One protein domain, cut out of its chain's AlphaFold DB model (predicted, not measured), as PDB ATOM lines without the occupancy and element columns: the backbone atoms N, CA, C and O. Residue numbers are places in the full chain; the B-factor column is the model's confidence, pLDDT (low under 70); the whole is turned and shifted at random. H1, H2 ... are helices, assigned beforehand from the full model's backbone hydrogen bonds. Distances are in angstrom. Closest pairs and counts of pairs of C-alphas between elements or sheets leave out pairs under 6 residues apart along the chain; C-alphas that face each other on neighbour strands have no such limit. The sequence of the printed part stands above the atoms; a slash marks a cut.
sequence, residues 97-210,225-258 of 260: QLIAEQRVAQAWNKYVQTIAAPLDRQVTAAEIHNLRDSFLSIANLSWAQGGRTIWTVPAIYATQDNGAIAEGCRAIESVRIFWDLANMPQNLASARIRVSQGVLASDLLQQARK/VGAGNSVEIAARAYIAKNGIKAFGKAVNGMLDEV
ATOM      1  N   GLN A  97      32.763  33.499  60.183       95.81
ATOM      2  CA  GLN A  97      31.754  33.056  59.221       95.81
ATOM      3  C   GLN A  97      32.373  32.600  57.896       95.81
ATOM      4  O   GLN A  97      31.635  32.245  56.975       95.81
ATOM      5  N   LEU A  98      33.709  32.607  57.763       96.94
ATOM      6  CA  LEU A  98      34.370  32.042  56.590       96.94
ATOM      7  C   LEU A  98      33.952  30.582  56.397       96.94
ATOM      8  O   LEU A  98      33.889  29.779  57.329       96.94
ATOM      9  N   ILE A  99      33.694  30.218  55.146       97.75
ATOM     10  CA  ILE A  99      33.246  28.873  54.819       97.75
ATOM     11  C   ILE A  99      34.453  27.942  54.870       97.75
ATOM     12  O   ILE A  99      35.358  28.035  54.037       97.75
ATOM     13  N   ALA A 100      34.450  27.015  55.826       97.56
ATOM     14  CA  ALA A 100      35.514  26.031  55.970       97.56
ATOM     15  C   ALA A 100      35.764  25.274  54.652       97.56
ATOM     16  O   ALA A 100      34.839  24.772  54.010       97.56
ATOM     17  N   GLU A 101      37.028  25.119  54.266       98.00
ATOM     18  CA  GLU A 101      37.413  24.442  53.016       98.00
ATOM     19  C   GLU A 101      36.941  22.985  52.978       98.00
ATOM     20  O   GLU A 101      36.559  22.468  51.928       98.00
ATOM     21  N   GLN A 102      36.884  22.342  54.146       98.19
ATOM     22  CA  GLN A 102      36.313  21.010  54.312       98.19
ATOM     23  C   GLN A 102      34.838  20.955  53.891       98.19
ATOM     24  O   GLN A 102      34.415  19.983  53.265       98.19
ATOM     25  N   ARG A 103      34.065  22.005  54.187       97.75
ATOM     26  CA  ARG A 103      32.654  22.123  53.802       97.75
ATOM     27  C   ARG A 103      32.510  22.288  52.289       97.75
ATOM     28  O   ARG A 103      31.681  21.619  51.678       97.75
ATOM     29  N   VAL A 104      33.374  23.098  51.669       97.81
ATOM     30  CA  VAL A 104      33.442  23.247  50.202       97.81
ATOM     31  C   VAL A 104      33.771  21.907  49.533       97.81
ATOM     32  O   VAL A 104      33.086  21.498  48.596       97.81
ATOM     33  N   ALA A 105      34.780  21.190  50.039       98.19
ATOM     34  CA  ALA A 105      35.178  19.885  49.517       98.19
ATOM     35  C   ALA A 105      34.053  18.843  49.637       98.19
ATOM     36  O   ALA A 105      33.774  18.119  48.682       98.19
ATOM     37  N   GLN A 106      33.365  18.789  50.780       98.31
ATOM     38  CA  GLN A 106      32.233  17.881  50.997       98.31
ATOM     39  C   GLN A 106      31.086  18.146  50.018       98.31
ATOM     40  O   GLN A 106      30.618  17.204  49.375       98.31
ATOM     41  N   ALA A 107      30.693  19.412  49.855       97.69
ATOM     42  CA  ALA A 107      29.629  19.798  48.934       97.69
ATOM     43  C   ALA A 107      29.958  19.416  47.483       97.69
ATOM     44  O   ALA A 107      29.143  18.801  46.788       97.69
ATOM     45  N   TRP A 108      31.188  19.701  47.041       97.19
ATOM     46  CA  TRP A 108      31.669  19.285  45.723       97.19
ATOM     47  C   TRP A 108      31.654  17.763  45.554       97.19
ATOM     48  O   TRP A 108      31.130  17.245  44.567       97.19
ATOM     49  N   ASN A 109      32.191  17.022  46.524       98.25
ATOM     50  CA  ASN A 109      32.286  15.565  46.444       98.25
ATOM     51  C   ASN A 109      30.906  14.911  46.390       98.25
ATOM     52  O   ASN A 109      30.703  13.971  45.619       98.25
ATOM     53  N   LYS A 110      29.937  15.433  47.149       98.00
ATOM     54  CA  LYS A 110      28.548  14.978  47.086       98.00
ATOM     55  C   LYS A 110      27.926  15.246  45.717       98.00
ATOM     56  O   LYS A 110      27.236  14.375  45.180       98.00
ATOM     57  N   TYR A 111      28.191  16.406  45.116       95.62
ATOM     58  CA  TYR A 111      27.763  16.702  43.748       95.62
ATOM     59  C   TYR A 111      28.379  15.730  42.731       95.62
ATOM     60  O   TYR A 111      27.641  15.112  41.964       95.62
ATOM     61  N   VAL A 112      29.700  15.524  42.775       95.94
ATOM     62  CA  VAL A 112      30.438  14.573  41.919       95.94
ATOM     63  C   VAL A 112      29.848  13.166  42.017       95.94
ATOM     64  O   VAL A 112      29.591  12.536  40.991       95.94
ATOM     65  N   GLN A 113      29.565  12.694  43.233       97.50
ATOM     66  CA  GLN A 113      28.912  11.402  43.463       97.50
ATOM     67  C   GLN A 113      27.493  11.368  42.886       97.50
ATOM     68  O   GLN A 113      27.122  10.405  42.219       97.50
ATOM     69  N   THR A 114      26.713  12.434  43.086       96.44
ATOM     70  CA  THR A 114      25.331  12.542  42.594       96.44
ATOM     71  C   THR A 114      25.261  12.411  41.075       96.44
ATOM     72  O   THR A 114      24.386  11.715  40.559       96.44
ATOM     73  N   ILE A 115      26.189  13.042  40.351       92.81
ATOM     74  CA  ILE A 115      26.241  12.967  38.884       92.81
ATOM     75  C   ILE A 115      27.011  11.745  38.361       92.81
ATOM     76  O   ILE A 115      27.137  11.596  37.148       92.81
ATOM     77  N   ALA A 116      27.509  10.878  39.249       96.25
ATOM     78  CA  ALA A 116      28.366   9.738  38.926       96.25
ATOM     79  C   ALA A 116      29.630  10.122  38.130       96.25
ATOM     80  O   ALA A 116      30.058   9.404  37.224       96.25
ATOM     81  N   ALA A 117      30.232  11.268  38.459       93.19
ATOM     82  CA  ALA A 117      31.536  11.642  37.928       93.19
ATOM     83  C   ALA A 117      32.652  10.769  38.545       93.19
ATOM     84  O   ALA A 117      32.483  10.241  39.650       93.19
ATOM     85  N   PRO A 118      33.795  10.594  37.852       92.94
ATOM     86  CA  PRO A 118      34.879   9.741  38.336       92.94
ATOM     87  C   PRO A 118      35.402  10.150  39.722       92.94
ATOM     88  O   PRO A 118      35.479  11.335  40.043       92.94
ATOM     89  N   LEU A 119      35.807   9.165  40.532       90.50
ATOM     90  CA  LEU A 119      36.282   9.389  41.908       90.50
ATOM     91  C   LEU A 119      37.509  10.303  41.981       90.50
ATOM     92  O   LEU A 119      37.666  11.039  42.948       90.50
ATOM     93  N   ASP A 120      38.349  10.306  40.947       90.56
ATOM     94  CA  ASP A 120      39.528  11.171  40.871       90.56
ATOM     95  C   ASP A 120      39.181  12.670  40.757       90.56
ATOM     96  O   ASP A 120      40.079  13.506  40.893       90.56
ATOM     97  N   ARG A 121      37.897  13.002  40.536       93.31
ATOM     98  CA  ARG A 121      37.336  14.360  40.571       93.31
ATOM     99  C   ARG A 121      36.931  14.815  41.968       93.31
ATOM    100  O   ARG A 121      36.594  15.985  42.127       93.31
ATOM    101  N   GLN A 122      36.932  13.925  42.957       96.38
ATOM    102  CA  GLN A 122      36.759  14.332  44.346       96.38
ATOM    103  C   GLN A 122      37.990  15.100  44.832       96.38
ATOM    104  O   GLN A 122      39.092  14.937  44.302       96.38
ATOM    105  N   VAL A 123      37.778  15.951  45.831       97.50
ATOM    106  CA  VAL A 123      38.780  16.862  46.383       97.50
ATOM    107  C   VAL A 123      38.816  16.794  47.905       97.50
ATOM    108  O   VAL A 123      37.843  16.421  48.562       97.50
ATOM    109  N   THR A 124      39.946  17.180  48.470       98.25
ATOM    110  CA  THR A 124      40.198  17.333  49.905       98.25
ATOM    111  C   THR A 124      40.286  18.813  50.274       98.25
ATOM    112  O   THR A 124      40.523  19.657  49.410       98.25
ATOM    113  N   ALA A 125      40.150  19.146  51.562       98.12
ATOM    114  CA  ALA A 125      40.344  20.520  52.035       98.12
ATOM    115  C   ALA A 125      41.733  21.075  51.661       98.12
ATOM    116  O   ALA A 125      41.831  22.201  51.193       98.12
ATOM    117  N   ALA A 126      42.788  20.256  51.757       97.94
ATOM    118  CA  ALA A 126      44.145  20.658  51.378       97.94
ATOM    119  C   ALA A 126      44.277  20.994  49.880       97.94
ATOM    120  O   ALA A 126      44.968  21.943  49.513       97.94
ATOM    121  N   GLU A 127      43.599  20.251  48.999       97.62
ATOM    122  CA  GLU A 127      43.565  20.571  47.565       97.62
ATOM    123  C   GLU A 127      42.786  21.860  47.292       97.62
ATOM    124  O   GLU A 127      43.213  22.654  46.453       97.62
ATOM    125  N   ILE A 128      41.691  22.105  48.021       97.88
ATOM    126  CA  ILE A 128      40.966  23.379  47.962       97.88
ATOM    127  C   ILE A 128      41.876  24.532  48.395       97.88
ATOM    128  O   ILE A 128      42.018  25.495  47.642       97.88
ATOM    129  N   HIS A 129      42.548  24.414  49.540       97.88
ATOM    130  CA  HIS A 129      43.491  25.418  50.034       97.88
ATOM    131  C   HIS A 129      44.576  25.736  49.007       97.88
ATOM    132  O   HIS A 129      44.828  26.893  48.672       97.88
ATOM    133  N   ASN A 130      45.176  24.693  48.431       96.31
ATOM    134  CA  ASN A 130      46.231  24.835  47.440       96.31
ATOM    135  C   ASN A 130      45.738  25.500  46.142       96.31
ATOM    136  O   ASN A 130      46.452  26.314  45.556       96.31
ATOM    137  N   LEU A 131      44.520  25.182  45.686       94.44
ATOM    138  CA  LEU A 131      43.899  25.852  44.539       94.44
ATOM    139  C   LEU A 131      43.703  27.345  44.811       94.44
ATOM    140  O   LEU A 131      44.082  28.171  43.980       94.44
ATOM    141  N   ARG A 132      43.159  27.690  45.982       95.06
ATOM    142  CA  ARG A 132      42.918  29.076  46.405       95.06
ATOM    143  C   ARG A 132      44.204  29.882  46.482       95.06
ATOM    144  O   ARG A 132      44.296  30.938  45.860       95.06
ATOM    145  N   ASP A 133      45.211  29.345  47.168       95.38
ATOM    146  CA  ASP A 133      46.553  29.921  47.244       95.38
ATOM    147  C   ASP A 133      47.131  30.183  45.843       95.38
ATOM    148  O   ASP A 133      47.658  31.264  45.558       95.38
ATOM    149  N   SER A 134      46.963  29.227  44.927       90.44
ATOM    150  CA  SER A 134      47.427  29.359  43.551       90.44
ATOM    151  C   SER A 134      46.703  30.466  42.787       90.44
ATOM    152  O   SER A 134      47.354  31.292  42.138       90.44
ATOM    153  N   PHE A 135      45.374  30.539  42.892       90.06
ATOM    154  CA  PHE A 135      44.612  31.588  42.227       90.06
ATOM    155  C   PHE A 135      44.915  32.970  42.791       90.06
ATOM    156  O   PHE A 135      45.119  33.893  42.002       90.06
ATOM    157  N   LEU A 136      44.996  33.117  44.114       92.31
ATOM    158  CA  LEU A 136      45.370  34.377  44.751       92.31
ATOM    159  C   LEU A 136      46.775  34.806  44.320       92.31
ATOM    160  O   LEU A 136      46.995  35.962  43.958       92.31
ATOM    161  N   SER A 137      47.729  33.878  44.296       87.62
ATOM    162  CA  SER A 137      49.105  34.186  43.911       87.62
ATOM    163  C   SER A 137      49.215  34.658  42.460       87.62
ATOM    164  O   SER A 137      49.930  35.622  42.164       87.62
ATOM    165  N   ILE A 138      48.476  34.023  41.548       83.19
ATOM    166  CA  ILE A 138      48.405  34.439  40.143       83.19
ATOM    167  C   ILE A 138      47.636  35.746  39.994       83.19
ATOM    168  O   ILE A 138      48.058  36.597  39.211       83.19
ATOM    169  N   ALA A 139      46.547  35.931  40.743       86.19
ATOM    170  CA  ALA A 139      45.804  37.180  40.780       86.19
ATOM    171  C   ALA A 139      46.735  38.327  41.176       86.19
ATOM    172  O   ALA A 139      46.878  39.274  40.412       86.19
ATOM    173  N   ASN A 140      47.475  38.187  42.276       88.62
ATOM    174  CA  ASN A 140      48.439  39.180  42.745       88.62
ATOM    175  C   ASN A 140      49.560  39.448  41.732       88.62
ATOM    176  O   ASN A 140      49.879  40.607  41.463       88.62
ATOM    177  N   LEU A 141      50.144  38.405  41.130       83.25
ATOM    178  CA  LEU A 141      51.185  38.563  40.109       83.25
ATOM    179  C   LEU A 141      50.655  39.304  38.873       83.25
ATOM    180  O   LEU A 141      51.254  40.288  38.438       83.25
ATOM    181  N   SER A 142      49.522  38.850  38.335       80.19
ATOM    182  CA  SER A 142      48.857  39.465  37.188       80.19
ATOM    183  C   SER A 142      48.502  40.920  37.493       80.19
ATOM    184  O   SER A 142      48.791  41.811  36.693       80.19
ATOM    185  N   TRP A 143      47.959  41.188  38.685       84.75
ATOM    186  CA  TRP A 143      47.548  42.526  39.088       84.75
ATOM    187  C   TRP A 143      48.738  43.482  39.232       84.75
ATOM    188  O   TRP A 143      48.681  44.618  38.752       84.75
ATOM    189  N   ALA A 144      49.846  43.027  39.814       85.88
ATOM    190  CA  ALA A 144      51.075  43.812  39.914       85.88
ATOM    191  C   ALA A 144      51.663  44.160  38.533       85.88
ATOM    192  O   ALA A 144      52.204  45.244  38.347       85.88
ATOM    193  N   GLN A 145      51.494  43.280  37.541       82.50
ATOM    194  CA  GLN A 145      51.975  43.470  36.166       82.50
ATOM    195  C   GLN A 145      50.992  44.230  35.257       82.50
ATOM    196  O   GLN A 145      51.192  44.311  34.048       82.50
ATOM    197  N   GLY A 146      49.906  44.780  35.811       78.38
ATOM    198  CA  GLY A 146      48.901  45.518  35.036       78.38
ATOM    199  C   GLY A 146      47.859  44.642  34.326       78.38
ATOM    200  O   GLY A 146      46.961  45.177  33.676       78.38
ATOM    201  N   GLY A 147      47.906  43.317  34.497       76.19
ATOM    202  CA  GLY A 147      46.849  42.405  34.071       76.19
ATOM    203  C   GLY A 147      45.556  42.696  34.832       76.19
ATOM    204  O   GLY A 147      45.517  42.662  36.062       76.19
ATOM    205  N   ARG A 148      44.494  43.055  34.110       78.75
ATOM    206  CA  ARG A 148      43.175  43.368  34.677       78.75
ATOM    207  C   ARG A 148      42.138  42.539  33.949       78.75
ATOM    208  O   ARG A 148      41.638  42.934  32.900       78.75
ATOM    209  N   THR A 149      41.863  41.364  34.500       79.38
ATOM    210  CA  THR A 149      40.828  40.467  33.993       79.38
ATOM    211  C   THR A 149      39.925  40.055  35.142       79.38
ATOM    212  O   THR A 149      40.371  39.966  36.286       79.38
ATOM    213  N   ILE A 150      38.667  39.750  34.835       77.44
ATOM    214  CA  ILE A 150      37.704  39.232  35.816       77.44
ATOM    215  C   ILE A 150      38.164  37.905  36.455       77.44
ATOM    216  O   ILE A 150      37.673  37.519  37.508       77.44
ATOM    217  N   TRP A 151      39.127  37.207  35.837       79.00
ATOM    218  CA  TRP A 151      39.663  35.932  36.316       79.00
ATOM    219  C   TRP A 151      40.792  36.083  37.336       79.00
ATOM    220  O   TRP A 151      41.104  35.101  38.005       79.00
ATOM    221  N   THR A 152      41.382  37.276  37.449       81.81
ATOM    222  CA  THR A 152      42.580  37.554  38.257       81.81
ATOM    223  C   THR A 152      42.346  38.644  39.304       81.81
ATOM    224  O   THR A 152      43.286  39.328  39.689       81.81
ATOM    225  N   VAL A 153      41.104  38.818  39.769       87.69
ATOM    226  CA  VAL A 153      40.746  39.806  40.801       87.69
ATOM    227  C   VAL A 153      41.175  39.312  42.188       87.69
ATOM    228  O   VAL A 153      40.617  38.318  42.643       87.69
ATOM    229  N   PRO A 154      42.117  39.973  42.886       91.31
ATOM    230  CA  PRO A 154      42.585  39.515  44.196       91.31
ATOM    231  C   PRO A 154      41.590  39.810  45.328       91.31
ATOM    232  O   PRO A 154      41.509  39.047  46.284       91.31
ATOM    233  N   ALA A 155      40.782  40.869  45.221       94.75
ATOM    234  CA  ALA A 155      39.896  41.290  46.306       94.75
ATOM    235  C   ALA A 155      38.702  40.357  46.580       94.75
ATOM    236  O   ALA A 155      37.902  40.680  47.447       94.75
ATOM    237  N   ILE A 156      38.541  39.243  45.855       92.31
ATOM    238  CA  ILE A 156      37.493  38.238  46.122       92.31
ATOM    239  C   ILE A 156      37.948  37.141  47.094       92.31
ATOM    240  O   ILE A 156      37.119  36.353  47.538       92.31
ATOM    241  N   TYR A 157      39.249  37.053  47.383       94.88
ATOM    242  CA  TYR A 157      39.822  36.010  48.233       94.88
ATOM    243  C   TYR A 157      39.807  36.449  49.698       94.88
ATOM    244  O   TYR A 157      40.035  37.622  50.000       94.88
ATOM    245  N   ALA A 158      39.550  35.509  50.608       96.44
ATOM    246  CA  ALA A 158      39.785  35.725  52.033       96.44
ATOM    247  C   ALA A 158      41.285  35.618  52.341       96.44
ATOM    248  O   ALA A 158      41.907  34.594  52.048       96.44
ATOM    249  N   THR A 159      41.864  36.647  52.957       96.19
ATOM    250  CA  THR A 159      43.283  36.675  53.332       96.19
ATOM    251  C   THR A 159      43.464  36.982  54.810       96.19
ATOM    252  O   THR A 159      42.652  37.681  55.408       96.19
ATOM    253  N   GLN A 160      44.555  36.486  55.377       93.12
ATOM    254  CA  GLN A 160      45.060  36.891  56.685       93.12
ATOM    255  C   GLN A 160      45.707  38.285  56.603       93.12
ATOM    256  O   GLN A 160      46.007  38.779  55.513       93.12
ATOM    257  N   ASP A 161      46.012  38.886  57.756       90.31
ATOM    258  CA  ASP A 161      46.648  40.213  57.851       90.31
ATOM    259  C   ASP A 161      48.008  40.293  57.137       90.31
ATOM    260  O   ASP A 161      48.407  41.343  56.636       90.31
ATOM    261  N   ASN A 162      48.726  39.170  57.052       89.75
ATOM    262  CA  ASN A 162      50.004  39.060  56.344       89.75
ATOM    263  C   ASN A 162      49.848  38.908  54.810       89.75
ATOM    264  O   ASN A 162      50.851  38.788  54.105       89.75
ATOM    265  N   GLY A 163      48.615  38.884  54.293       90.94
ATOM    266  CA  GLY A 163      48.291  38.697  52.877       90.94
ATOM    267  C   GLY A 163      48.295  37.243  52.386       90.94
ATOM    268  O   GLY A 163      48.045  37.013  51.201       90.94
ATOM    269  N   ALA A 164      48.568  36.265  53.255       92.69
ATOM    270  CA  ALA A 164      48.409  34.845  52.946       92.69
ATOM    271  C   ALA A 164      46.923  34.470  52.856       92.69
ATOM    272  O   ALA A 164      46.065  35.145  53.428       92.69
ATOM    273  N   ILE A 165      46.608  33.387  52.145       95.25
ATOM    274  CA  ILE A 165      45.232  32.891  52.059       95.25
ATOM    275  C   ILE A 165      44.732  32.468  53.457       95.25
ATOM    276  O   ILE A 165      45.474  31.872  54.238       95.25
ATOM    277  N   ALA A 166      43.491  32.813  53.805       96.19
ATOM    278  CA  ALA A 166      42.895  32.458  55.095       96.19
ATOM    279  C   ALA A 166      42.447  30.984  55.151       96.19
ATOM    280  O   ALA A 166      42.199  30.368  54.113       96.19
ATOM    281  N   GLU A 167      42.268  30.433  56.357       92.56
ATOM    282  CA  GLU A 167      41.712  29.086  56.589       92.56
ATOM    283  C   GLU A 167      40.180  29.067  56.433       92.56
ATOM    284  O   GLU A 167      39.421  28.861  57.375       92.56
ATOM    285  N   GLY A 168      39.706  29.329  55.220       95.19
ATOM    286  CA  GLY A 168      38.283  29.417  54.906       95.19
ATOM    287  C   GLY A 168      38.014  30.380  53.760       95.19
ATOM    288  O   GLY A 168      38.808  31.279  53.486       95.19
ATOM    289  N   CYS A 169      36.902  30.163  53.067       95.69
ATOM    290  CA  CYS A 169      36.530  30.862  51.845       95.69
ATOM    291  C   CYS A 169      35.501  31.961  52.112       95.69
ATOM    292  O   CYS A 169      34.603  31.802  52.943       95.69
ATOM    293  N   ARG A 170      35.546  33.015  51.296       95.81
ATOM    294  CA  ARG A 170      34.352  33.837  51.043       95.81
ATOM    295  C   ARG A 170      33.323  33.061  50.222       95.81
ATOM    296  O   ARG A 170      33.668  32.108  49.519       95.81
ATOM    297  N   ALA A 171      32.065  33.490  50.242       95.00
ATOM    298  CA  ALA A 171      31.005  32.816  49.489       95.00
ATOM    299  C   ALA A 171      31.253  32.843  47.971       95.00
ATOM    300  O   ALA A 171      31.147  31.814  47.295       95.00
ATOM    301  N   ILE A 172      31.640  33.999  47.424       92.56
ATOM    302  CA  ILE A 172      31.977  34.145  45.999       92.56
ATOM    303  C   ILE A 172      33.190  33.290  45.626       92.56
ATOM    304  O   ILE A 172      33.234  32.701  44.541       92.56
ATOM    305  N   GLU A 173      34.157  33.181  46.531       93.19
ATOM    306  CA  GLU A 173      35.331  32.338  46.354       93.19
ATOM    307  C   GLU A 173      34.952  30.853  46.253       93.19
ATOM    308  O   GLU A 173      35.395  30.174  45.326       93.19
ATOM    309  N   SER A 174      34.061  30.353  47.116       93.88
ATOM    310  CA  SER A 174      33.547  28.977  47.028       93.88
ATOM    311  C   SER A 174      32.835  28.696  45.702       93.88
ATOM    312  O   SER A 174      33.068  27.661  45.074       93.88
ATOM    313  N   VAL A 175      32.016  29.635  45.219       90.62
ATOM    314  CA  VAL A 175      31.350  29.505  43.911       90.62
ATOM    315  C   VAL A 175      32.376  29.467  42.774       90.62
ATOM    316  O   VAL A 175      32.250  28.663  41.845       90.62
ATOM    317  N   ARG A 176      33.425  30.294  42.852       87.31
ATOM    318  CA  ARG A 176      34.528  30.276  41.884       87.31
ATOM    319  C   ARG A 176      35.275  28.941  41.895       87.31
ATOM    320  O   ARG A 176      35.576  28.420  40.822       87.31
ATOM    321  N   ILE A 177      35.547  28.377  43.067       90.81
ATOM    322  CA  ILE A 177      36.194  27.066  43.199       90.81
ATOM    323  C   ILE A 177      35.370  25.990  42.488       90.81
ATOM    324  O   ILE A 177      35.922  25.237  41.689       90.81
ATOM    325  N   PHE A 178      34.050  25.949  42.691       90.50
ATOM    326  CA  PHE A 178      33.189  24.991  41.988       90.50
ATOM    327  C   PHE A 178      33.227  25.159  40.473       90.50
ATOM    328  O   PHE A 178      33.260  24.166  39.746       90.50
ATOM    329  N   TRP A 179      33.254  26.402  39.986       85.44
ATOM    330  CA  TRP A 179      33.419  26.654  38.561       85.44
ATOM    331  C   TRP A 179      34.755  26.109  38.048       85.44
ATOM    332  O   TRP A 179      34.778  25.473  36.996       85.44
ATOM    333  N   ASP A 180      35.851  26.310  38.781       83.75
ATOM    334  CA  ASP A 180      37.172  25.831  38.373       83.75
ATOM    335  C   ASP A 180      37.257  24.303  38.372       83.75
ATOM    336  O   ASP A 180      37.604  23.713  37.353       83.75
ATOM    337  N   LEU A 181      36.825  23.643  39.448       88.88
ATOM    338  CA  LEU A 181      36.801  22.180  39.534       88.88
ATOM    339  C   LEU A 181      35.980  21.546  38.406       88.88
ATOM    340  O   LEU A 181      36.314  20.476  37.893       88.88
ATOM    341  N   ALA A 182      34.918  22.233  37.995       83.44
ATOM    342  CA  ALA A 182      34.041  21.789  36.937       83.44
ATOM    343  C   ALA A 182      34.488  22.181  35.530       83.44
ATOM    344  O   ALA A 182      33.839  21.716  34.607       83.44
ATOM    345  N   ASN A 183      35.507  23.021  35.324       76.31
ATOM    346  CA  ASN A 183      35.899  23.495  33.984       76.31
ATOM    347  C   ASN A 183      37.405  23.395  33.697       76.31
ATOM    348  O   ASN A 183      37.813  23.453  32.536       76.31
ATOM    349  N   MET A 184      38.225  23.232  34.732       77.81
ATOM    350  CA  MET A 184      39.684  23.262  34.679       77.81
ATOM    351  C   MET A 184      40.285  22.044  35.400       77.81
ATOM    352  O   MET A 184      41.017  22.182  36.382       77.81
ATOM    353  N   PRO A 185      40.022  20.815  34.920       79.06
ATOM    354  CA  PRO A 185      40.480  19.583  35.568       79.06
ATOM    355  C   PRO A 185      42.003  19.511  35.786       79.06
ATOM    356  O   PRO A 185      42.465  18.829  36.702       79.06
ATOM    357  N   GLN A 186      42.786  20.210  34.964       81.56
ATOM    358  CA  GLN A 186      44.234  20.328  35.107       81.56
ATOM    359  C   GLN A 186      44.664  21.103  36.360       81.56
ATOM    360  O   GLN A 186      45.717  20.808  36.918       81.56
ATOM    361  N   ASN A 187      43.862  22.064  36.829       84.62
ATOM    362  CA  ASN A 187      44.191  22.848  38.017       84.62
ATOM    363  C   ASN A 187      44.128  21.964  39.262       84.62
ATOM    364  O   ASN A 187      45.050  21.996  40.076       84.62
ATOM    365  N   LEU A 188      43.107  21.102  39.351       89.62
ATOM    366  CA  LEU A 188      43.013  20.087  40.398       89.62
ATOM    367  C   LEU A 188      44.201  19.116  40.352       89.62
ATOM    368  O   LEU A 188      44.794  18.832  41.388       89.62
ATOM    369  N   ALA A 189      44.583  18.634  39.165       88.69
ATOM    370  CA  ALA A 189      45.735  17.739  39.031       88.69
ATOM    371  C   ALA A 189      47.031  18.391  39.550       88.69
ATOM    372  O   ALA A 189      47.764  17.779  40.324       88.69
ATOM    373  N   SER A 190      47.277  19.653  39.188       87.50
ATOM    374  CA  SER A 190      48.425  20.421  39.681       87.50
ATOM    375  C   SER A 190      48.364  20.662  41.191       87.50
ATOM    376  O   SER A 190      49.384  20.540  41.868       87.50
ATOM    377  N   ALA A 191      47.184  20.964  41.737       92.75
ATOM    378  CA  ALA A 191      47.002  21.134  43.176       92.75
ATOM    379  C   ALA A 191      47.299  19.841  43.941       92.75
ATOM    380  O   ALA A 191      48.047  19.866  44.914       92.75
ATOM    381  N   ARG A 192      46.807  18.699  43.454       94.50
ATOM    382  CA  ARG A 192      47.062  17.378  44.043       94.50
ATOM    383  C   ARG A 192      48.553  17.038  44.091       94.50
ATOM    384  O   ARG A 192      49.025  16.523  45.101       94.50
ATOM    385  N   ILE A 193      49.302  17.358  43.033       93.19
ATOM    386  CA  ILE A 193      50.764  17.182  42.997       93.19
ATOM    387  C   ILE A 193      51.447  18.053  44.059       93.19
ATOM    388  O   ILE A 193      52.331  17.584  44.767       93.19
ATOM    389  N   ARG A 194      51.040  19.318  44.198       94.00
ATOM    390  CA  ARG A 194      51.629  20.221  45.197       94.00
ATOM    391  C   ARG A 194      51.308  19.786  46.626       94.00
ATOM    392  O   ARG A 194      52.195  19.771  47.473       94.00
ATOM    393  N   VAL A 195      50.077  19.336  46.873       96.38
ATOM    394  CA  VAL A 195      49.669  18.766  48.165       96.38
ATOM    395  C   VAL A 195      50.489  17.521  48.507       96.38
ATOM    396  O   VAL A 195      50.975  17.421  49.630       96.38
ATOM    397  N   SER A 196      50.718  16.602  47.560       95.56
ATOM    398  CA  SER A 196      51.530  15.401  47.829       95.56
ATOM    399  C   SER A 196      53.007  15.710  48.100       95.56
ATOM    400  O   SER A 196      53.694  14.919  48.743       95.56
ATOM    401  N   GLN A 197      53.484  16.866  47.642       94.75
ATOM    402  CA  GLN A 197      54.823  17.391  47.911       94.75
ATOM    403  C   GLN A 197      54.892  18.242  49.190       94.75
ATOM    404  O   GLN A 197      55.986  18.641  49.582       94.75
ATOM    405  N   GLY A 198      53.756  18.534  49.833       95.12
ATOM    406  CA  GLY A 198      53.694  19.399  51.011       95.12
ATOM    407  C   GLY A 198      54.050  20.861  50.726       95.12
ATOM    408  O   GLY A 198      54.591  21.526  51.603       95.12
ATOM    409  N   VAL A 199      53.787  21.356  49.508       93.88
ATOM    410  CA  VAL A 199      54.123  22.732  49.091       93.88
ATOM    411  C   VAL A 199      52.896  23.509  48.624       93.88
ATOM    412  O   VAL A 199      51.976  22.946  48.024       93.88
ATOM    413  N   LEU A 200      52.899  24.826  48.833       92.56
ATOM    414  CA  LEU A 200      51.917  25.740  48.248       92.56
ATOM    415  C   LEU A 200      52.397  26.303  46.903       92.56
ATOM    416  O   LEU A 200      53.579  26.257  46.553       92.56
ATOM    417  N   ALA A 201      51.470  26.827  46.100       85.81
ATOM    418  CA  ALA A 201      51.831  27.464  44.836       85.81
ATOM    419  C   ALA A 201      52.558  28.799  45.071       85.81
ATOM    420  O   ALA A 201      53.480  29.140  44.322       85.81
ATOM    421  N   SER A 202      52.175  29.527  46.119       88.62
ATOM    422  CA  SER A 202      52.852  30.731  46.598       88.62
ATOM    423  C   SER A 202      54.307  30.461  46.982       88.62
ATOM    424  O   SER A 202      55.180  31.227  46.566       88.62
ATOM    425  N   ASP A 203      54.603  29.352  47.667       89.75
ATOM    426  CA  ASP A 203      55.976  28.949  48.009       89.75
ATOM    427  C   ASP A 203      56.843  28.805  46.757       89.75
ATOM    428  O   ASP A 203      57.945  29.357  46.671       89.75
ATOM    429  N   LEU A 204      56.326  28.101  45.746       86.25
ATOM    430  CA  LEU A 204      57.021  27.887  44.477       86.25
ATOM    431  C   LEU A 204      57.259  29.211  43.735       86.25
ATOM    432  O   LEU A 204      58.353  29.439  43.214       86.25
ATOM    433  N   LEU A 205      56.279  30.124  43.736       83.56
ATOM    434  CA  LEU A 205      56.427  31.459  43.146       83.56
ATOM    435  C   LEU A 205      57.469  32.308  43.878       83.56
ATOM    436  O   LEU A 205      58.250  33.020  43.240       83.56
ATOM    437  N   GLN A 206      57.508  32.246  45.208       84.50
ATOM    438  CA  GLN A 206      58.512  32.957  45.995       84.50
ATOM    439  C   GLN A 206      59.918  32.411  45.731       84.50
ATOM    440  O   GLN A 206      60.859  33.190  45.568       84.50
ATOM    441  N   GLN A 207      60.071  31.087  45.640       83.06
ATOM    442  CA  GLN A 207      61.342  30.451  45.286       83.06
ATOM    443  C   GLN A 207      61.799  30.845  43.877       83.06
ATOM    444  O   GLN A 207      62.969  31.176  43.681       83.06
ATOM    445  N   ALA A 208      60.876  30.883  42.915       76.25
ATOM    446  CA  ALA A 208      61.141  31.309  41.547       76.25
ATOM    447  C   ALA A 208      61.633  32.763  41.464       76.25
ATOM    448  O   ALA A 208      62.574  33.051  40.731       76.25
ATOM    449  N   ARG A 209      61.069  33.683  42.258       74.75
ATOM    450  CA  ARG A 209      61.548  35.079  42.327       74.75
ATOM    451  C   ARG A 209      62.967  35.203  42.886       74.75
ATOM    452  O   ARG A 209      63.669  36.148  42.544       74.75
ATOM    453  N   LYS A 210      63.387  34.268  43.741       75.31
ATOM    454  CA  LYS A 210      64.726  34.248  44.353       75.31
ATOM    455  C   LYS A 210      65.802  33.637  43.442       75.31
ATOM    456  O   LYS A 210      66.981  33.766  43.756       75.31
ATOM    457  N   VAL A 225      40.111  26.315  28.945       40.34
ATOM    458  CA  VAL A 225      39.266  25.110  28.981       40.34
ATOM    459  C   VAL A 225      39.969  24.010  28.192       40.34
ATOM    460  O   VAL A 225      40.111  24.114  26.975       40.34
ATOM    461  N   GLY A 226      40.441  22.986  28.902       42.25
ATOM    462  CA  GLY A 226      41.023  21.790  28.304       42.25
ATOM    463  C   GLY A 226      39.952  20.909  27.656       42.25
ATOM    464  O   GLY A 226      38.807  20.863  28.106       42.25
ATOM    465  N   ALA A 227      40.319  20.196  26.594       40.12
ATOM    466  CA  ALA A 227      39.464  19.174  26.000       40.12
ATOM    467  C   ALA A 227      39.444  17.920  26.895       40.12
ATOM    468  O   ALA A 227      40.497  17.425  27.287       40.12
ATOM    469  N   GLY A 228      38.247  17.401  27.193       58.09
ATOM    470  CA  GLY A 228      38.057  16.152  27.947       58.09
ATOM    471  C   GLY A 228      37.745  16.349  29.431       58.09
ATOM    472  O   GLY A 228      38.459  15.857  30.299       58.09
ATOM    473  N   ASN A 229      36.662  17.059  29.737       73.00
ATOM    474  CA  ASN A 229      36.212  17.261  31.107       73.00
ATOM    475  C   ASN A 229      35.247  16.148  31.553       73.00
ATOM    476  O   ASN A 229      34.074  16.130  31.178       73.00
ATOM    477  N   SER A 230      35.736  15.206  32.364       83.94
ATOM    478  CA  SER A 230      34.939  14.065  32.836       83.94
ATOM    479  C   SER A 230      33.733  14.468  33.694       83.94
ATOM    480  O   SER A 230      32.723  13.763  33.678       83.94
ATOM    481  N   VAL A 231      33.787  15.621  34.373       85.81
ATOM    482  CA  VAL A 231      32.647  16.183  35.119       85.81
ATOM    483  C   VAL A 231      31.542  16.614  34.158       85.81
ATOM    484  O   VAL A 231      30.373  16.316  34.390       85.81
ATOM    485  N   GLU A 232      31.894  17.263  33.048       84.06
ATOM    486  CA  GLU A 232      30.926  17.681  32.031       84.06
ATOM    487  C   GLU A 232      30.270  16.475  31.347       84.06
ATOM    488  O   GLU A 232      29.055  16.458  31.140       84.06
ATOM    489  N   ILE A 233      31.052  15.437  31.034       86.38
ATOM    490  CA  ILE A 233      30.534  14.185  30.464       86.38
ATOM    491  C   ILE A 233      29.527  13.540  31.428       86.38
ATOM    492  O   ILE A 233      28.417  13.192  31.015       86.38
ATOM    493  N   ALA A 234      29.879  13.436  32.712       89.44
ATOM    494  CA  ALA A 234      29.000  12.895  33.743       89.44
ATOM    495  C   ALA A 234      27.731  13.743  33.924       89.44
ATOM    496  O   ALA A 234      26.626  13.204  33.965       89.44
ATOM    497  N   ALA A 235      27.853  15.074  33.926       86.44
ATOM    498  CA  ALA A 235      26.715  15.984  34.003       86.44
ATOM    499  C   ALA A 235      25.756  15.805  32.814       86.44
ATOM    500  O   ALA A 235      24.543  15.695  33.009       86.44
ATOM    501  N   ARG A 236      26.274  15.701  31.582       86.44
ATOM    502  CA  ARG A 236      25.461  15.440  30.381       86.44
ATOM    503  C   ARG A 236      24.746  14.090  30.464       86.44
ATOM    504  O   ARG A 236      23.553  14.023  30.173       86.44
ATOM    505  N   ALA A 237      25.438  13.039  30.904       89.38
ATOM    506  CA  ALA A 237      24.839  11.720  31.106       89.38
ATOM    507  C   ALA A 237      23.745  11.746  32.190       89.38
ATOM    508  O   ALA A 237      22.659  11.195  32.000       89.38
ATOM    509  N   TYR A 238      23.990  12.448  33.298       88.00
ATOM    510  CA  TYR A 238      23.022  12.624  34.374       88.00
ATOM    511  C   TYR A 238      21.773  13.378  33.905       88.00
ATOM    512  O   TYR A 238      20.659  12.960  34.224       88.00
ATOM    513  N   ILE A 239      21.933  14.450  33.120       88.56
ATOM    514  CA  ILE A 239      20.818  15.202  32.524       88.56
ATOM    515  C   ILE A 239      20.021  14.314  31.567       88.56
ATOM    516  O   ILE A 239      18.795  14.311  31.637       88.56
ATOM    517  N   ALA A 240      20.691  13.550  30.703       87.56
ATOM    518  CA  ALA A 240      20.022  12.657  29.760       87.56
ATOM    519  C   ALA A 240      19.178  11.586  30.475       87.56
ATOM    520  O   ALA A 240      18.090  11.255  30.014       87.56
ATOM    521  N   LYS A 241      19.655  11.082  31.620       95.06
ATOM    522  CA  LYS A 241      18.974  10.046  32.408       95.06
ATOM    523  C   LYS A 241      17.869  10.586  33.324       95.06
ATOM    524  O   LYS A 241      16.822   9.961  33.438       95.06
ATOM    525  N   ASN A 242      18.105  11.709  34.004       90.69
ATOM    526  CA  ASN A 242      17.260  12.186  35.111       90.69
ATOM    527  C   ASN A 242      16.522  13.501  34.803       90.69
ATOM    528  O   ASN A 242      15.666  13.942  35.572       90.69
ATOM    529  N   GLY A 243      16.851  14.147  33.686       82.62
ATOM    530  CA  GLY A 243      16.280  15.419  33.268       82.62
ATOM    531  C   GLY A 243      16.908  16.645  33.941       82.62
ATOM    532  O   GLY A 243      17.541  16.595  34.997       82.62
ATOM    533  N   ILE A 244      16.678  17.803  33.317       81.31
ATOM    534  CA  ILE A 244      17.289  19.083  33.701       81.31
ATOM    535  C   ILE A 244      16.880  19.556  35.106       81.31
ATOM    536  O   ILE A 244      17.685  20.139  35.827       81.31
ATOM    537  N   LYS A 245      15.651  19.252  35.543       84.31
ATOM    538  CA  LYS A 245      15.160  19.609  36.885       84.31
ATOM    539  C   LYS A 245      15.931  18.880  37.988       84.31
ATOM    540  O   LYS A 245      16.228  19.490  39.011       84.31
ATOM    541  N   ALA A 246      16.255  17.601  37.788       85.75
ATOM    542  CA  ALA A 246      17.046  16.830  38.744       85.75
ATOM    543  C   ALA A 246      18.478  17.368  38.826       85.75
ATOM    544  O   ALA A 246      18.994  17.579  39.921       85.75
ATOM    545  N   PHE A 247      19.078  17.692  37.678       85.00
ATOM    546  CA  PHE A 247      20.396  18.324  37.632       85.00
ATOM    547  C   PHE A 247      20.416  19.672  38.369       85.00
ATOM    548  O   PHE A 247      21.296  19.919  39.186       85.00
ATOM    549  N   GLY A 248      19.388  20.505  38.172       83.31
ATOM    550  CA  GLY A 248      19.220  21.750  38.922       83.31
ATOM    551  C   GLY A 248      19.160  21.555  40.436       83.31
ATOM    552  O   GLY A 248      19.763  22.328  41.172       83.31
ATOM    553  N   LYS A 249      18.478  20.505  40.911       87.19
ATOM    554  CA  LYS A 249      18.454  20.157  42.340       87.19
ATOM    555  C   LYS A 249      19.829  19.730  42.856       87.19
ATOM    556  O   LYS A 249      20.176  20.119  43.961       87.19
ATOM    557  N   ALA A 250      20.603  18.978  42.071       87.44
ATOM    558  CA  ALA A 250      21.960  18.580  42.450       87.44
ATOM    559  C   ALA A 250      22.889  19.798  42.601       87.44
ATOM    560  O   ALA A 250      23.581  19.919  43.608       87.44
ATOM    561  N   VAL A 251      22.844  20.733  41.645       87.81
ATOM    562  CA  VAL A 251      23.617  21.987  41.708       87.81
ATOM    563  C   VAL A 251      23.164  22.859  42.881       87.81
ATOM    564  O   VAL A 251      23.997  23.351  43.637       87.81
ATOM    565  N   ASN A 252      21.854  23.027  43.077       87.25
ATOM    566  CA  ASN A 252      21.333  23.814  44.194       87.25
ATOM    567  C   ASN A 252      21.684  23.194  45.547       87.25
ATOM    568  O   ASN A 252      22.030  23.932  46.455       87.25
ATOM    569  N   GLY A 253      21.644  21.865  45.672       88.50
ATOM    570  CA  GLY A 253      22.054  21.170  46.892       88.50
ATOM    571  C   GLY A 253      23.520  21.427  47.242       88.50
ATOM    572  O   GLY A 253      23.822  21.714  48.392       88.50
ATOM    573  N   MET A 254      24.412  21.413  46.245       92.25
ATOM    574  CA  MET A 254      25.826  21.766  46.432       92.25
ATOM    575  C   MET A 254      26.006  23.214  46.911       92.25
ATOM    576  O   MET A 254      26.808  23.475  47.801       92.25
ATOM    577  N   LEU A 255      25.268  24.161  46.325       90.50
ATOM    578  CA  LEU A 255      25.340  25.570  46.722       90.50
ATOM    579  C   LEU A 255      24.737  25.803  48.110       90.50
ATOM    580  O   LEU A 255      25.331  26.501  48.925       90.50
ATOM    581  N   ASP A 256      23.591  25.196  48.404       90.75
ATOM    582  CA  ASP A 256      22.929  25.295  49.706       90.75
ATOM    583  C   ASP A 256      23.804  24.713  50.823       90.75
ATOM    584  O   ASP A 256      23.870  25.272  51.912       90.75
ATOM    585  N   GLU A 257      24.558  23.650  50.547       91.81
ATOM    586  CA  GLU A 257      25.514  23.104  51.510       91.81
ATOM    587  C   GLU A 257      26.640  24.061  51.875       91.81
ATOM    588  O   GLU A 257      27.219  23.880  52.936       91.81
ATOM    589  N   VAL A 258      26.940  25.073  51.063       92.00
ATOM    590  CA  VAL A 258      28.034  26.033  51.287       92.00
ATOM    591  C   VAL A 258      27.536  27.398  51.757       92.00
ATOM    592  O   VAL A 258      28.234  28.060  52.515       92.00
TER     593      VAL A 258
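Overview. This is residues 97 to 210 and 225 to 258 of the 260 residues of an uncharacterized protein of Terriglobus albidus (UniProt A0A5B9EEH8). Seven mostly crossed helices make an elongated body: H3 sits near the middle, with H1 and H7 side by side and H6 by them toward one end, and H2, crossed by H4, with H5 toward the other. A long loop, residues 145 to 170, joins H2 to H3. The printed part has 148 residues and is all helix, with H1 to H7 in order and no named strand. It is compact, with a radius of gyration of the C-alphas of 15.9 A, and spans 53 by 33 by 30 A.

Arrangement. Start with H1, residues 101 to 114, whose residues 101 to 105 alone touch H2, residues 125 to 144; the closest C-alphas, of Gln 102 and Ala 125, are 4.7 A apart. Next find H3, residues 171 to 183: it only just touches H2, with 3 pairs of C-alphas within 8 A, the closest Ile 128 and Ile 177 at 7.7 A, about perpendicular at 81 degrees. H4, residues 185 to 196, touches H2, closest at the C-alphas of Glu 127 and Ala 191, 5.6 A, and only just touches H3, with 3 pairs, only at the corner. H5, residues 201 to 210, touches H2 at a steep tilt of 43 degrees, the same way; the closest C-alphas, of Ser 134 and Ala 201, are 5.0 A apart. H6, residues 230 to 242, only just touches H3, only at their ends, with 3 pairs, the closest C-alphas being Ala 182 and Val 231 at 6.1 A. H7, residues 244 to 258, touches H1 at a shallow tilt of 17 degrees, opposite ways, closest at the C-alphas of Ala 107 and Met 254, 5.0 A. H6 and H7 touch, closest at the C-alphas of Ile 239 and Phe 247, 6.0 A. H1 and H5 are apart. In H1 to H6 every O i to N i+4 pair is within hydrogen-bond range; in H7, 10 of 11 are.

Along the chain. Find C-alpha 101 at (37.413, 24.442, 53.016); from there H1 runs 19.9 A to C-alpha 114. H2 runs 28.4 A from C-alpha 125 at (40.344, 20.520, 52.035), H3 runs 18.7 A, and H7 runs 21.7 A to C-alpha 258 at (28.034, 26.033, 51.287).

Size, cuts and confidence. Look to the C-alphas of Lys 210 and Asn 242 for the two farthest apart, 53.2 A. Residues 211 to 224 are not printed, and C-alphas 210 and 225 are 31.1 A apart across the cut. The link from H2 to H3 is long, 26 residues. Mean pLDDT of the printed part is 88.8; residues 225 to 228 are under 70.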